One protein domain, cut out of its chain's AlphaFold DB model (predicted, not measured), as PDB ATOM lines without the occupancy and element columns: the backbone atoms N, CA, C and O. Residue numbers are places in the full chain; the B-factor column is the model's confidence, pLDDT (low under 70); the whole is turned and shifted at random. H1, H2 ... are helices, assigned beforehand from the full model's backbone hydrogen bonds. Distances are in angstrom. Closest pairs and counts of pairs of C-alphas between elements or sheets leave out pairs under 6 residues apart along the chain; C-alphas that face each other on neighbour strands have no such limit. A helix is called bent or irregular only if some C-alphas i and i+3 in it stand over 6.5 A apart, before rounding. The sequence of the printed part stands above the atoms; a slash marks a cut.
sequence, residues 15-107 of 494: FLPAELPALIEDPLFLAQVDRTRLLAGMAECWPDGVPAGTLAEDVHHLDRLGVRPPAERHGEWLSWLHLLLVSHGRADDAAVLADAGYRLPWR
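What this domain is: This is residues 15 to 107 of the 494 residues of the protein "SUKH-4 family immunity protein" of Kitasatospora sp. NA04385 (UniProt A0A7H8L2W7). Three helices, H2, H5 and H6, lie side by side with their centres in a triangle; at the other end H1 and H3 make a corner, the first residue of H1 coming closest to the last of H3, and H4 loosely bridges H3 and H5. The 93 printed residues hold six named helices, H1 to H6 in chain order, and no named strand: all helix. The whole is compact, with a radius of gyration of the C-alphas of 12.3 A and spans of 34 by 27 by 24 A.

How they stand to each other: H1, residues 17 to 23, touches H3, residues 35 to 45, closest at the C-alphas of Pro 17 and Cys 45, 4.8 A, at a steep tilt of 68 degrees, only just short of about perpendicular. H2, residues 27 to 32, touches H6, residues 91 to 98, closest at C-alphas 27 and 97, 5.1 A, at a shallow tilt of 18 degrees, the same way. H4, residues 55 to 64, only just touches H3, with 3 pairs of C-alphas within 8 A, closest 42 and 56, 7.6 A. The hub H5, residues 71 to 87, forms a hairpin with H6, closest at C-alphas 82 and 94, 5.2 A. With residues 78 to 81 alone H5 only just touches H2, closest at C-alphas 78 and 31, 6.5 A; with 81 to 84 alone it only just touches H4, closest at C-alphas 84 and 58, 7.2 A. H1 and H6 are apart. O i to N i+4 pairs are all within hydrogen-bond range in H2, H3, H4 and H6, against 10 of 13 in H5 and 1 of 3 in H1, where 3 of 4 O i to N i+3 pairs are.

Where its parts are: H1 begins at C-alpha 17 (31.906, 32.515, -24.560); H6 ends at C-alpha 98 (44.888, 52.515, -30.323). H3 is 15.1 A long, H4 14.2 A and H5 24.1 A. H1 and H5 are irregular: C-alphas 18 and 21 are 7.2 A apart, 72 and 75 8.3 A.

The domain as a whole: The two C-alphas farthest apart, of Asp 48 and Arg 103, are 35.0 A apart. The printed part has no cut and no long link, and no printed residue is under 70 in pLDDT.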
ATOM      1  N   PHE A  15      37.294  32.364 -29.420       84.56
ATOM      2  CA  PHE A  15      37.209  32.388 -27.967       84.56
ATOM      3  C   PHE A  15      36.011  31.555 -27.512       84.56
ATOM      4  O   PHE A  15      35.042  31.392 -28.260       84.56
ATOM      5  N   LEU A  16      36.087  31.008 -26.301       87.88
ATOM      6  CA  LEU A  16      34.935  30.374 -25.672       87.88
ATOM      7  C   LEU A  16      34.092  31.467 -25.002       87.88
ATOM      8  O   LEU A  16      34.657  32.265 -24.257       87.88
ATOM      9  N   PRO A  17      32.762  31.507 -25.193       88.38
ATOM     10  CA  PRO A  17      31.906  32.515 -24.560       88.38
ATOM     11  C   PRO A  17      32.085  32.597 -23.039       88.38
ATOM     12  O   PRO A  17      32.109  33.685 -22.487       88.38
ATOM     13  N   ALA A  18      32.344  31.473 -22.367       88.81
ATOM     14  CA  ALA A  18      32.613  31.442 -20.927       88.81
ATOM     15  C   ALA A  18      33.876  32.221 -20.484       88.81
ATOM     16  O   ALA A  18      34.026  32.516 -19.300       88.81
ATOM     17  N   GLU A  19      34.797  32.533 -21.399       92.12
ATOM     18  CA  GLU A  19      36.003  33.334 -21.134       92.12
ATOM     19  C   GLU A  19      35.749  34.837 -21.326       92.12
ATOM     20  O   GLU A  19      36.570  35.664 -20.924       92.12
ATOM     21  N   LEU A  20      34.606  35.202 -21.915       93.50
ATOM     22  CA  LEU A  20      34.284  36.570 -22.291       93.50
ATOM     23  C   LEU A  20      34.300  37.582 -21.134       93.50
ATOM     24  O   LEU A  20      34.775  38.687 -21.383       93.50
ATOM     25  N   PRO A  21      33.903  37.250 -19.885       93.62
ATOM     26  CA  PRO A  21      33.990  38.200 -18.777       93.62
ATOM     27  C   PRO A  21      35.412  38.715 -18.521       93.62
ATOM     28  O   PRO A  21      35.578  39.841 -18.079       93.62
ATOM     29  N   ALA A  22      36.440  37.905 -18.798       92.31
ATOM     30  CA  ALA A  22      37.833  38.332 -18.681       92.31
ATOM     31  C   ALA A  22      38.365  38.932 -19.991       92.31
ATOM     32  O   ALA A  22      39.166  39.860 -19.961       92.31
ATOM     33  N   LEU A  23      37.938  38.397 -21.138       94.81
ATOM     34  CA  LEU A  23      38.418  38.844 -22.446       94.81
ATOM     35  C   LEU A  23      37.897  40.228 -22.828       94.81
ATOM     36  O   LEU A  23      38.643  40.995 -23.422       94.81
ATOM     37  N   ILE A  24      36.651  40.569 -22.487       94.19
ATOM     38  CA  ILE A  24      36.085  41.887 -22.809       94.19
ATOM     39  C   ILE A  24      36.846  43.024 -22.115       94.19
ATOM     40  O   ILE A  24      36.857  44.143 -22.608       94.19
ATOM     41  N   GLU A  25      37.545  42.718 -21.021       92.88
ATOM     42  CA  GLU A  25      38.400  43.658 -20.303       92.88
ATOM     43  C   GLU A  25      39.800  43.804 -20.926       92.88
ATOM     44  O   GLU A  25      40.537  44.710 -20.542       92.88
ATOM     45  N   ASP A  26      40.194  42.947 -21.875       95.69
ATOM     46  CA  ASP A  26      41.504  42.992 -22.534       95.69
ATOM     47  C   ASP A  26      41.453  43.881 -23.799       95.69
ATOM     48  O   ASP A  26      40.829  43.502 -24.800       95.69
ATOM     49  N   PRO A  27      42.151  45.036 -23.828       96.12
ATOM     50  CA  PRO A  27      42.144  45.932 -24.987       96.12
ATOM     51  C   PRO A  27      42.687  45.280 -26.269       96.12
ATOM     52  O   PRO A  27      42.251  45.627 -27.370       96.12
ATOM     53  N   LEU A  28      43.595  44.301 -26.169       95.31
ATOM     54  CA  LEU A  28      44.105  43.579 -27.340       95.31
ATOM     55  C   LEU A  28      43.085  42.581 -27.888       95.31
ATOM     56  O   LEU A  28      43.044  42.358 -29.101       95.31
ATOM     57  N   PHE A  29      42.264  41.987 -27.021       95.69
ATOM     58  CA  PHE A  29      41.130  41.178 -27.454       95.69
ATOM     59  C   PHE A  29      40.096  42.052 -28.166       95.69
ATOM     60  O   PHE A  29      39.722  41.732 -29.297       95.69
ATOM     61  N   LEU A  30      39.706  43.177 -27.557       95.25
ATOM     62  CA  LEU A  30      38.769  44.146 -28.138       95.25
ATOM     63  C   LEU A  30      39.219  44.632 -29.521       95.25
ATOM     64  O   LEU A  30      38.415  44.683 -30.449       95.25
ATOM     65  N   ALA A  31      40.513  44.909 -29.693       94.69
ATOM     66  CA  ALA A  31      41.074  45.307 -30.981       94.69
ATOM     67  C   ALA A  31      40.918  44.233 -32.078       94.69
ATOM     68  O   ALA A  31      40.808  44.554 -33.264       94.69
ATOM     69  N   GLN A  32      40.934  42.952 -31.702       92.00
ATOM     70  CA  GLN A  32      40.947  41.815 -32.628       92.00
ATOM     71  C   GLN A  32      39.560  41.237 -32.914       92.00
ATOM     72  O   GLN A  32      39.360  40.660 -33.988       92.00
ATOM     73  N   VAL A  33      38.623  41.347 -31.972       91.88
ATOM     74  CA  VAL A  33      37.293  40.752 -32.095       91.88
ATOM     75  C   VAL A  33      36.386  41.589 -33.002       91.88
ATOM     76  O   VAL A  33      36.321  42.810 -32.908       91.88
ATOM     77  N   ASP A  34      35.683  40.922 -33.916       88.44
ATOM     78  CA  ASP A  34      34.643  41.550 -34.737       88.44
ATOM     79  C   ASP A  34      33.400  41.891 -33.895       88.44
ATOM     80  O   ASP A  34      33.024  41.103 -33.024       88.44
ATOM     81  N   ARG A  35      32.717  43.011 -34.190       91.69
ATOM     82  CA  ARG A  35      31.515  43.457 -33.455       91.69
ATOM     83  C   ARG A  35      30.442  42.370 -33.383       91.69
ATOM     84  O   ARG A  35      29.932  42.077 -32.305       91.69
ATOM     85  N   THR A  36      30.102  41.762 -34.519       90.06
ATOM     86  CA  THR A  36      29.034  40.753 -34.598       90.06
ATOM     87  C   THR A  36      29.387  39.544 -33.745       90.06
ATOM     88  O   THR A  36      28.542  39.003 -33.034       90.06
ATOM     89  N   ARG A  37      30.657  39.135 -33.778       90.50
ATOM     90  CA  ARG A  37      31.149  38.026 -32.961       90.50
ATOM     91  C   ARG A  37      31.163  38.358 -31.473       90.50
ATOM     92  O   ARG A  37      30.828  37.488 -30.675       90.50
ATOM     93  N   LEU A  38      31.555  39.577 -31.107       94.00
ATOM     94  CA  LEU A  38      31.527  40.040 -29.724       94.00
ATOM     95  C   LEU A  38      30.095  39.975 -29.185       94.00
ATOM     96  O   LEU A  38      29.866  39.263 -28.216       94.00
ATOM     97  N   LEU A  39      29.133  40.600 -29.869       93.75
ATOM     98  CA  LEU A  39      27.720  40.608 -29.470       93.75
ATOM     99  C   LEU A  39      27.115  39.197 -29.396       93.75
ATOM    100  O   LEU A  39      26.432  38.867 -28.431       93.75
ATOM    101  N   ALA A  40      27.411  38.326 -30.367       92.06
ATOM    102  CA  ALA A  40      26.963  36.931 -30.330       92.06
ATOM    103  C   ALA A  40      27.575  36.158 -29.148       92.06
ATOM    104  O   ALA A  40      26.876  35.417 -28.458       92.06
ATOM    105  N   GLY A  41      28.868  36.361 -28.881       93.44
ATOM    106  CA  GLY A  41      29.546  35.787 -27.722       93.44
ATOM    107  C   GLY A  41      28.983  36.308 -26.400       93.44
ATOM    108  O   GLY A  41      28.853  35.530 -25.460       93.44
ATOM    109  N   MET A  42      28.609  37.591 -26.333       95.25
ATOM    110  CA  MET A  42      27.950  38.197 -25.172       95.25
ATOM    111  C   MET A  42      26.594  37.539 -24.916       95.25
ATOM    112  O   MET A  42      26.336  37.121 -23.792       95.25
ATOM    113  N   ALA A  43      25.768  37.374 -25.952       92.69
ATOM    114  CA  ALA A  43      24.463  36.723 -25.838       92.69
ATOM    115  C   ALA A  43      24.569  35.252 -25.388       92.69
ATOM    116  O   ALA A  43      23.723  34.773 -24.635       92.69
ATOM    117  N   GLU A  44      25.612  34.529 -25.813       93.38
ATOM    118  CA  GLU A  44      25.849  33.146 -25.374       93.38
ATOM    119  C   GLU A  44      26.441  33.063 -23.958       93.38
ATOM    120  O   GLU A  44      26.075  32.178 -23.184       93.38
ATOM    121  N   CYS A  45      27.350  33.976 -23.600       94.31
ATOM    122  CA  CYS A  45      27.952  34.040 -22.267       94.31
ATOM    123  C   CYS A  45      26.931  34.437 -21.194       94.31
ATOM    124  O   CYS A  45      26.973  33.929 -20.072       94.31
ATOM    125  N   TRP A  46      26.023  35.346 -21.544       92.88
ATOM    126  CA  TRP A  46      25.052  35.947 -20.642       92.88
ATOM    127  C   TRP A  46      23.625  35.802 -21.191       92.88
ATOM    128  O   TRP A  46      23.028  36.782 -21.639       92.88
ATOM    129  N   PRO A  47      23.051  34.585 -21.147       87.38
ATOM    130  CA  PRO A  47      21.718  34.320 -21.697       87.38
ATOM    131  C   PRO A  47      20.598  35.076 -20.969       87.38
ATOM    132  O   PRO A  47      19.552  35.328 -21.562       87.38
ATOM    133  N   ASP A  48      20.826  35.455 -19.707       85.75
ATOM    134  CA  ASP A  48      19.895  36.239 -18.886       85.75
ATOM    135  C   ASP A  48      20.189  37.754 -18.931       85.75
ATOM    136  O   ASP A  48      19.579  38.525 -18.193       85.75
ATOM    137  N   GLY A  49      21.122  38.179 -19.793       89.38
ATOM    138  CA  GLY A  49      21.511  39.570 -20.009       89.38
ATOM    139  C   GLY A  49      22.903  39.935 -19.478       89.38
ATOM    140  O   GLY A  49      23.438  39.305 -18.566       89.38
ATOM    141  N   VAL A  50      23.521  40.952 -20.076       91.44
ATOM    142  CA  VAL A  50      24.863  41.425 -19.720       91.44
ATOM    143  C   VAL A  50      24.854  42.119 -18.355       91.44
ATOM    144  O   VAL A  50      23.877  42.785 -18.016       91.44
ATOM    145  N   PRO A  51      25.914  41.976 -17.543       88.12
ATOM    146  CA  PRO A  51      25.955  42.577 -16.213       88.12
ATOM    147  C   PRO A  51      25.976  44.111 -16.283       88.12
ATOM    148  O   PRO A  51      26.788  44.683 -17.011       88.12
ATOM    149  N   ALA A  52      25.127  44.765 -15.486       83.00
ATOM    150  CA  ALA A  52      25.135  46.220 -15.342       83.00
ATOM    151  C   ALA A  52      26.402  46.727 -14.621       83.00
ATOM    152  O   ALA A  52      27.033  45.993 -13.855       83.00
ATOM    153  N   GLY A  53      26.757  47.989 -14.839       80.94
ATOM    154  CA  GLY A  53      27.981  48.630 -14.374       80.94
ATOM    155  C   GLY A  53      29.248  48.089 -15.038       80.94
ATOM    156  O   GLY A  53      30.301  48.088 -14.401       80.94
ATOM    157  N   THR A  54      29.163  47.557 -16.264       88.38
ATOM    158  CA  THR A  54      30.311  46.933 -16.946       88.38
ATOM    159  C   THR A  54      30.506  47.438 -18.369       88.38
ATOM    160  O   THR A  54      29.592  47.969 -18.994       88.38
ATOM    161  N   LEU A  55      31.690  47.190 -18.935       93.06
ATOM    162  CA  LEU A  55      31.948  47.469 -20.348       93.06
ATOM    163  C   LEU A  55      31.022  46.664 -21.284       93.06
ATOM    164  O   LEU A  55      30.728  47.105 -22.391       93.06
ATOM    165  N   ALA A  56      30.526  45.499 -20.846       94.25
ATOM    166  CA  ALA A  56      29.562  44.707 -21.612       94.25
ATOM    167  C   ALA A  56      28.205  45.418 -21.754       94.25
ATOM    168  O   ALA A  56      27.586  45.328 -22.815       94.25
ATOM    169  N   GLU A  57      27.760  46.137 -20.721       91.31
ATOM    170  CA  GLU A  57      26.568  46.994 -20.788       91.31
ATOM    171  C   GLU A  57      26.769  48.131 -21.794       91.31
ATOM    172  O   GLU A  57      25.904  48.366 -22.632       91.31
ATOM    173  N   ASP A  58      27.932  48.779 -21.806       92.44
ATOM    174  CA  ASP A  58      28.176  49.857 -22.769       92.44
ATOM    175  C   ASP A  58      28.239  49.353 -24.212       92.44
ATOM    176  O   ASP A  58      27.710  49.994 -25.117       92.44
ATOM    177  N   VAL A  59      28.827  48.176 -24.448       94.56
ATOM    178  CA  VAL A  59      28.792  47.530 -25.771       94.56
ATOM    179  C   VAL A  59      27.356  47.188 -26.182       94.56
ATOM    180  O   VAL A  59      27.006  47.353 -27.351       94.56
ATOM    181  N   HIS A  60      26.513  46.749 -25.240       92.25
ATOM    182  CA  HIS A  60      25.082  46.553 -25.478       92.25
ATOM    183  C   HIS A  60      24.395  47.870 -25.876       92.25
ATOM    184  O   HIS A  60      23.689  47.907 -26.885       92.25
ATOM    185  N   HIS A  61      24.651  48.964 -25.156       88.31
ATOM    186  CA  HIS A  61      24.061  50.264 -25.470       88.31
ATOM    187  C   HIS A  61      24.571  50.863 -26.784       88.31
ATOM    188  O   HIS A  61      23.777  51.454 -27.507       88.31
ATOM    189  N   LEU A  62      25.834  50.652 -27.172       90.69
ATOM    190  CA  LEU A  62      26.301  51.028 -28.513       90.69
ATOM    191  C   LEU A  62      25.501  50.312 -29.616       90.69
ATOM    192  O   LEU A  62      25.130  50.940 -30.606       90.69
ATOM    193  N   ASP A  63      25.197  49.019 -29.454       89.94
ATOM    194  CA  ASP A  63      24.367  48.283 -30.422       89.94
ATOM    195  C   ASP A  63      22.911  48.775 -30.444       89.94
ATOM    196  O   ASP A  63      22.304  48.830 -31.519       89.94
ATOM    197  N   ARG A  64      22.365  49.177 -29.285       85.75
ATOM    198  CA  ARG A  64      21.042  49.820 -29.179       85.75
ATOM    199  C   ARG A  64      20.992  51.179 -29.864       85.75
ATOM    200  O   ARG A  64      20.034  51.461 -30.567       85.75
ATOM    201  N   LEU A  65      22.043  51.980 -29.715       83.88
ATOM    202  CA  LEU A  65      22.195  53.271 -30.389       83.88
ATOM    203  C   LEU A  65      22.444  53.138 -31.901       83.88
ATOM    204  O   LEU A  65      22.653  54.135 -32.584       83.88
ATOM    205  N   GLY A  66      22.466  51.915 -32.439       85.94
ATOM    206  CA  GLY A  66      22.636  51.690 -33.870       85.94
ATOM    207  C   GLY A  66      24.086  51.753 -34.346       85.94
ATOM    208  O   GLY A  66      24.315  51.740 -35.560       85.94
ATOM    209  N   VAL A  67      25.073  51.752 -33.435       89.00
ATOM    210  CA  VAL A  67      26.512  51.811 -33.748       89.00
ATOM    211  C   VAL A  67      26.976  50.519 -34.419       89.00
ATOM    212  O   VAL A  67      27.544  49.603 -33.819       89.00
ATOM    213  N   ARG A  68      26.703  50.432 -35.724       88.06
ATOM    214  CA  ARG A  68      26.837  49.217 -36.526       88.06
ATOM    215  C   ARG A  68      27.673  49.431 -37.798       88.06
ATOM    216  O   ARG A  68      27.200  49.098 -38.885       88.06
ATOM    217  N   PRO A  69      28.930  49.911 -37.700       86.62
ATOM    218  CA  PRO A  69      29.776  50.093 -38.878       86.62
ATOM    219  C   PRO A  69      29.978  48.766 -39.635       86.62
ATOM    220  O   PRO A  69      30.053  47.702 -39.013       86.62
ATOM    221  N   PRO A  70      30.060  48.777 -40.971       83.00
ATOM    222  CA  PRO A  70      30.322  47.562 -41.733       83.00
ATOM    223  C   PRO A  70      31.726  47.009 -41.412       83.00
ATOM    224  O   PRO A  70      32.588  47.731 -40.907       83.00
ATOM    225  N   ALA A  71      31.972  45.723 -41.677       81.44
ATOM    226  CA  ALA A  71      33.203  45.036 -41.255       81.44
ATOM    227  C   ALA A  71      34.483  45.666 -41.844       81.44
ATOM    228  O   ALA A  71      35.552  45.648 -41.225       81.44
ATOM    229  N   GLU A  72      34.373  46.277 -43.023       82.19
ATOM    230  CA  GLU A  72      35.436  47.020 -43.701       82.19
ATOM    231  C   GLU A  72      35.835  48.286 -42.924       82.19
ATOM    232  O   GLU A  72      36.978  48.735 -43.012       82.19
ATOM    233  N   ARG A  73      34.925  48.823 -42.101       86.31
ATOM    234  CA  ARG A  73      35.113  49.992 -41.230       86.31
ATOM    235  C   ARG A  73      35.381  49.589 -39.775       86.31
ATOM    236  O   ARG A  73      35.015  50.299 -38.846       86.31
ATOM    237  N   HIS A  74      36.100  48.484 -39.554       89.12
ATOM    238  CA  HIS A  74      36.503  48.022 -38.211       89.12
ATOM    239  C   HIS A  74      37.173  49.113 -37.358       89.12
ATOM    240  O   HIS A  74      36.950  49.177 -36.156       89.12
ATOM    241  N   GLY A  75      37.964  50.004 -37.967       91.56
ATOM    242  CA  GLY A  75      38.601  51.113 -37.247       91.56
ATOM    243  C   GLY A  75      37.602  52.058 -36.567       91.56
ATOM    244  O   GLY A  75      37.887  52.577 -35.492       91.56
ATOM    245  N   GLU A  76      36.417  52.249 -37.144       91.31
ATOM    246  CA  GLU A  76      35.349  53.055 -36.544       91.31
ATOM    247  C   GLU A  76      34.731  52.368 -35.331       91.31
ATOM    248  O   GLU A  76      34.552  53.006 -34.300       91.31
ATOM    249  N   TRP A  77      34.495  51.054 -35.412       93.31
ATOM    250  CA  TRP A  77      34.093  50.261 -34.249       93.31
ATOM    251  C   TRP A  77      35.110  50.393 -33.107       93.31
ATOM    252  O   TRP A  77      34.742  50.651 -31.963       93.31
ATOM    253  N   LEU A  78      36.403  50.302 -33.428       95.75
ATOM    254  CA  LEU A  78      37.470  50.497 -32.448       95.75
ATOM    255  C   LEU A  78      37.522  51.919 -31.884       95.75
ATOM    256  O   LEU A  78      37.920  52.088 -30.739       95.75
ATOM    257  N   SER A  79      37.108  52.929 -32.647       95.94
ATOM    258  CA  SER A  79      37.061  54.310 -32.158       95.94
ATOM    259  C   SER A  79      35.954  54.490 -31.112       95.94
ATOM    260  O   SER A  79      36.177  55.111 -30.075       95.94
ATOM    261  N   TRP A  80      34.801  53.841 -31.300       95.75
ATOM    262  CA  TRP A  80      33.754  53.782 -30.276       95.75
ATOM    263  C   TRP A  80      34.195  53.026 -29.022       95.75
ATOM    264  O   TRP A  80      34.001  53.521 -27.915       95.75
ATOM    265  N   LEU A  81      34.860  51.876 -29.167       96.69
ATOM    266  CA  LEU A  81      35.435  51.169 -28.015       96.69
ATOM    267  C   LEU A  81      36.510  52.000 -27.300       96.69
ATOM    268  O   LEU A  81      36.580  51.990 -26.073       96.69
ATOM    269  N   HIS A  82      37.315  52.754 -28.049       97.06
ATOM    270  CA  HIS A  82      38.269  53.705 -27.489       97.06
ATOM    271  C   HIS A  82      37.556  54.777 -26.648       97.06
ATOM    272  O   HIS A  82      37.983  55.047 -25.525       97.06
ATOM    273  N   LEU A  83      36.440  55.338 -27.134       95.94
ATOM    274  CA  LEU A  83      35.605  56.264 -26.363       95.94
ATOM    275  C   LEU A  83      35.078  55.621 -25.075       95.94
ATOM    276  O   LEU A  83      35.163  56.261 -24.024       95.94
ATOM    277  N   LEU A  84      34.591  54.373 -25.115       95.38
ATOM    278  CA  LEU A  84      34.147  53.664 -23.906       95.38
ATOM    279  C   LEU A  84      35.279  53.562 -22.876       95.38
ATOM    280  O   LEU A  84      35.098  53.934 -21.719       95.38
ATOM    281  N   LEU A  85      36.473  53.132 -23.294       95.69
ATOM    282  CA  LEU A  85      37.624  52.984 -22.397       95.69
ATOM    283  C   LEU A  85      38.043  54.322 -21.768       95.69
ATOM    284  O   LEU A  85      38.245  54.389 -20.553       95.69
ATOM    285  N   VAL A  86      38.106  55.410 -22.545       94.94
ATOM    286  CA  VAL A  86      38.399  56.754 -22.002       94.94
ATOM    287  C   VAL A  86      37.302  57.215 -21.035       94.94
ATOM    288  O   VAL A  86      37.605  57.767 -19.973       94.94
ATOM    289  N   SER A  87      36.038  56.936 -21.356       91.94
ATOM    290  CA  SER A  87      34.874  57.260 -20.518       91.94
ATOM    291  C   SER A  87      34.864  56.480 -19.200       91.94
ATOM    292  O   SER A  87      34.454  57.012 -18.175       91.94
ATOM    293  N   HIS A  88      35.430  55.272 -19.176       90.31
ATOM    294  CA  HIS A  88      35.692  54.494 -17.957       90.31
ATOM    295  C   HIS A  88      36.935  54.947 -17.176       90.31
ATOM    296  O   HIS A  88      37.211  54.433 -16.096       90.31
ATOM    297  N   GLY A  89      37.716  55.904 -17.688       90.50
ATOM    298  CA  GLY A  89      38.998  56.302 -17.090       90.50
ATOM    299  C   GLY A  89      40.137  55.317 -17.322       90.50
ATOM    300  O   GLY A  89      41.161  55.394 -16.650       90.50
ATOM    301  N   ARG A  90      39.990  54.425 -18.299       93.38
ATOM    302  CA  ARG A  90      40.983  53.421 -18.683       93.38
ATOM    303  C   ARG A  90      41.856  53.936 -19.827       93.38
ATOM    304  O   ARG A  90      41.925  53.329 -20.892       93.38
ATOM    305  N   ALA A  91      42.503  55.084 -19.614       92.75
ATOM    306  CA  ALA A  91      43.319  55.744 -20.636       92.75
ATOM    307  C   ALA A  91      44.486  54.863 -21.123       92.75
ATOM    308  O   ALA A  91      44.768  54.828 -22.318       92.75
ATOM    309  N   ASP A  92      45.108  54.096 -20.220       96.56
ATOM    310  CA  ASP A  92      46.178  53.155 -20.573       96.56
ATOM    311  C   ASP A  92      45.668  52.037 -21.500       96.56
ATOM    312  O   ASP A  92      46.305  51.727 -22.506       96.56
ATOM    313  N   ASP A  93      44.488  51.474 -21.221       97.44
ATOM    314  CA  ASP A  93      43.887  50.442 -22.076       97.44
ATOM    315  C   ASP A  93      43.431  51.015 -23.423       97.44
ATOM    316  O   ASP A  93      43.591  50.368 -24.459       97.44
ATOM    317  N   ALA A  94      42.910  52.246 -23.429       97.12
ATOM    318  CA  ALA A  94      42.567  52.963 -24.653       97.12
ATOM    319  C   ALA A  94      43.806  53.166 -25.545       97.12
ATOM    320  O   ALA A  94      43.743  52.908 -26.748       97.12
ATOM    321  N   ALA A  95      44.953  53.526 -24.954       96.81
ATOM    322  CA  ALA A  95      46.223  53.638 -25.667       96.81
ATOM    323  C   ALA A  95      46.686  52.285 -26.237       96.81
ATOM    324  O   ALA A  95      47.056  52.207 -27.410       96.81
ATOM    325  N   VAL A  96      46.586  51.197 -25.462       97.69
ATOM    326  CA  VAL A  96      46.902  49.839 -25.946       97.69
ATOM    327  C   VAL A  96      46.011  49.443 -27.128       97.69
ATOM    328  O   VAL A  96      46.507  48.878 -28.106       97.69
ATOM    329  N   LEU A  97      44.713  49.755 -27.077       96.88
ATOM    330  CA  LEU A  97      43.781  49.505 -28.178       96.88
ATOM    331  C   LEU A  97      44.136  50.341 -29.419       96.88
ATOM    332  O   LEU A  97      44.133  49.816 -30.534       96.88
ATOM    333  N   ALA A  98      44.491  51.616 -29.238       95.00
ATOM    334  CA  ALA A  98      44.888  52.515 -30.323       95.00
ATOM    335  C   ALA A  98      46.199  52.095 -31.015       95.00
ATOM    336  O   ALA A  98      46.369  52.362 -32.210       95.00
ATOM    337  N   ASP A  99      47.092  51.420 -30.286       94.69
ATOM    338  CA  ASP A  99      48.388  50.924 -30.762       94.69
ATOM    339  C   ASP A  99      48.343  49.471 -31.270       94.69
ATOM    340  O   ASP A  99      49.348  48.940 -31.752       94.69
ATOM    341  N   ALA A 100      47.175  48.820 -31.253       92.25
ATOM    342  CA  ALA A 100      46.997  47.424 -31.662       92.25
ATOM    343  C   ALA A 100      47.168  47.163 -33.180       92.25
ATOM    344  O   ALA A 100      46.923  46.051 -33.654       92.25
ATOM    345  N   GLY A 101      47.599  48.168 -33.951       87.19
ATOM    346  CA  GLY A 101      47.930  48.053 -35.375       87.19
ATOM    347  C   GLY A 101      46.787  48.379 -36.340       87.19
ATOM    348  O   GLY A 101      46.937  48.175 -37.544       87.19
ATOM    349  N   TYR A 102      45.664  48.899 -35.840       88.25
ATOM    350  CA  TYR A 102      44.557  49.392 -36.661       88.25
ATOM    351  C   TYR A 102      44.601  50.915 -36.777       88.25
ATOM    352  O   TYR A 102      44.968  51.616 -35.837       88.25
ATOM    353  N   ARG A 103      44.190  51.442 -37.934       89.44
ATOM    354  CA  ARG A 103      43.992  52.883 -38.101       89.44
ATOM    355  C   ARG A 103      42.617  53.258 -37.559       89.44
ATOM    356  O   ARG A 103      41.608  52.809 -38.100       89.44
ATOM    357  N   LEU A 104      42.594  54.082 -36.518       93.06
ATOM    358  CA  LEU A 104      41.368  54.678 -36.009       93.06
ATOM    359  C   LEU A 104      41.076  55.953 -36.825       93.06
ATOM    360  O   LEU A 104      41.979  56.784 -36.953       93.06
ATOM    361  N   PRO A 105      39.873  56.121 -37.409       92.19
ATOM    362  CA  PRO A 105      39.479  57.364 -38.081       92.19
ATOM    363  C   PRO A 105      39.439  58.563 -37.125       92.19
ATOM    364  O   PRO A 105      39.603  59.703 -37.558       92.19
ATOM    365  N   TRP A 106      39.256  58.316 -35.830       94.88
ATOM    366  CA  TRP A 106      39.331  59.331 -34.794       94.88
ATOM    367  C   TRP A 106      39.737  58.710 -33.459       94.88
ATOM    368  O   TRP A 106      39.542  57.518 -33.225       94.88
ATOM    369  N   ARG A 107      40.340  59.512 -32.583       96.19
ATOM    370  CA  ARG A 107      40.788  59.081 -31.253       96.19
ATOM    371  C   ARG A 107      40.229  60.013 -30.203       96.19
ATOM    372  O   ARG A 107      40.327  61.222 -30.356       96.19
TER     373      ARG A 107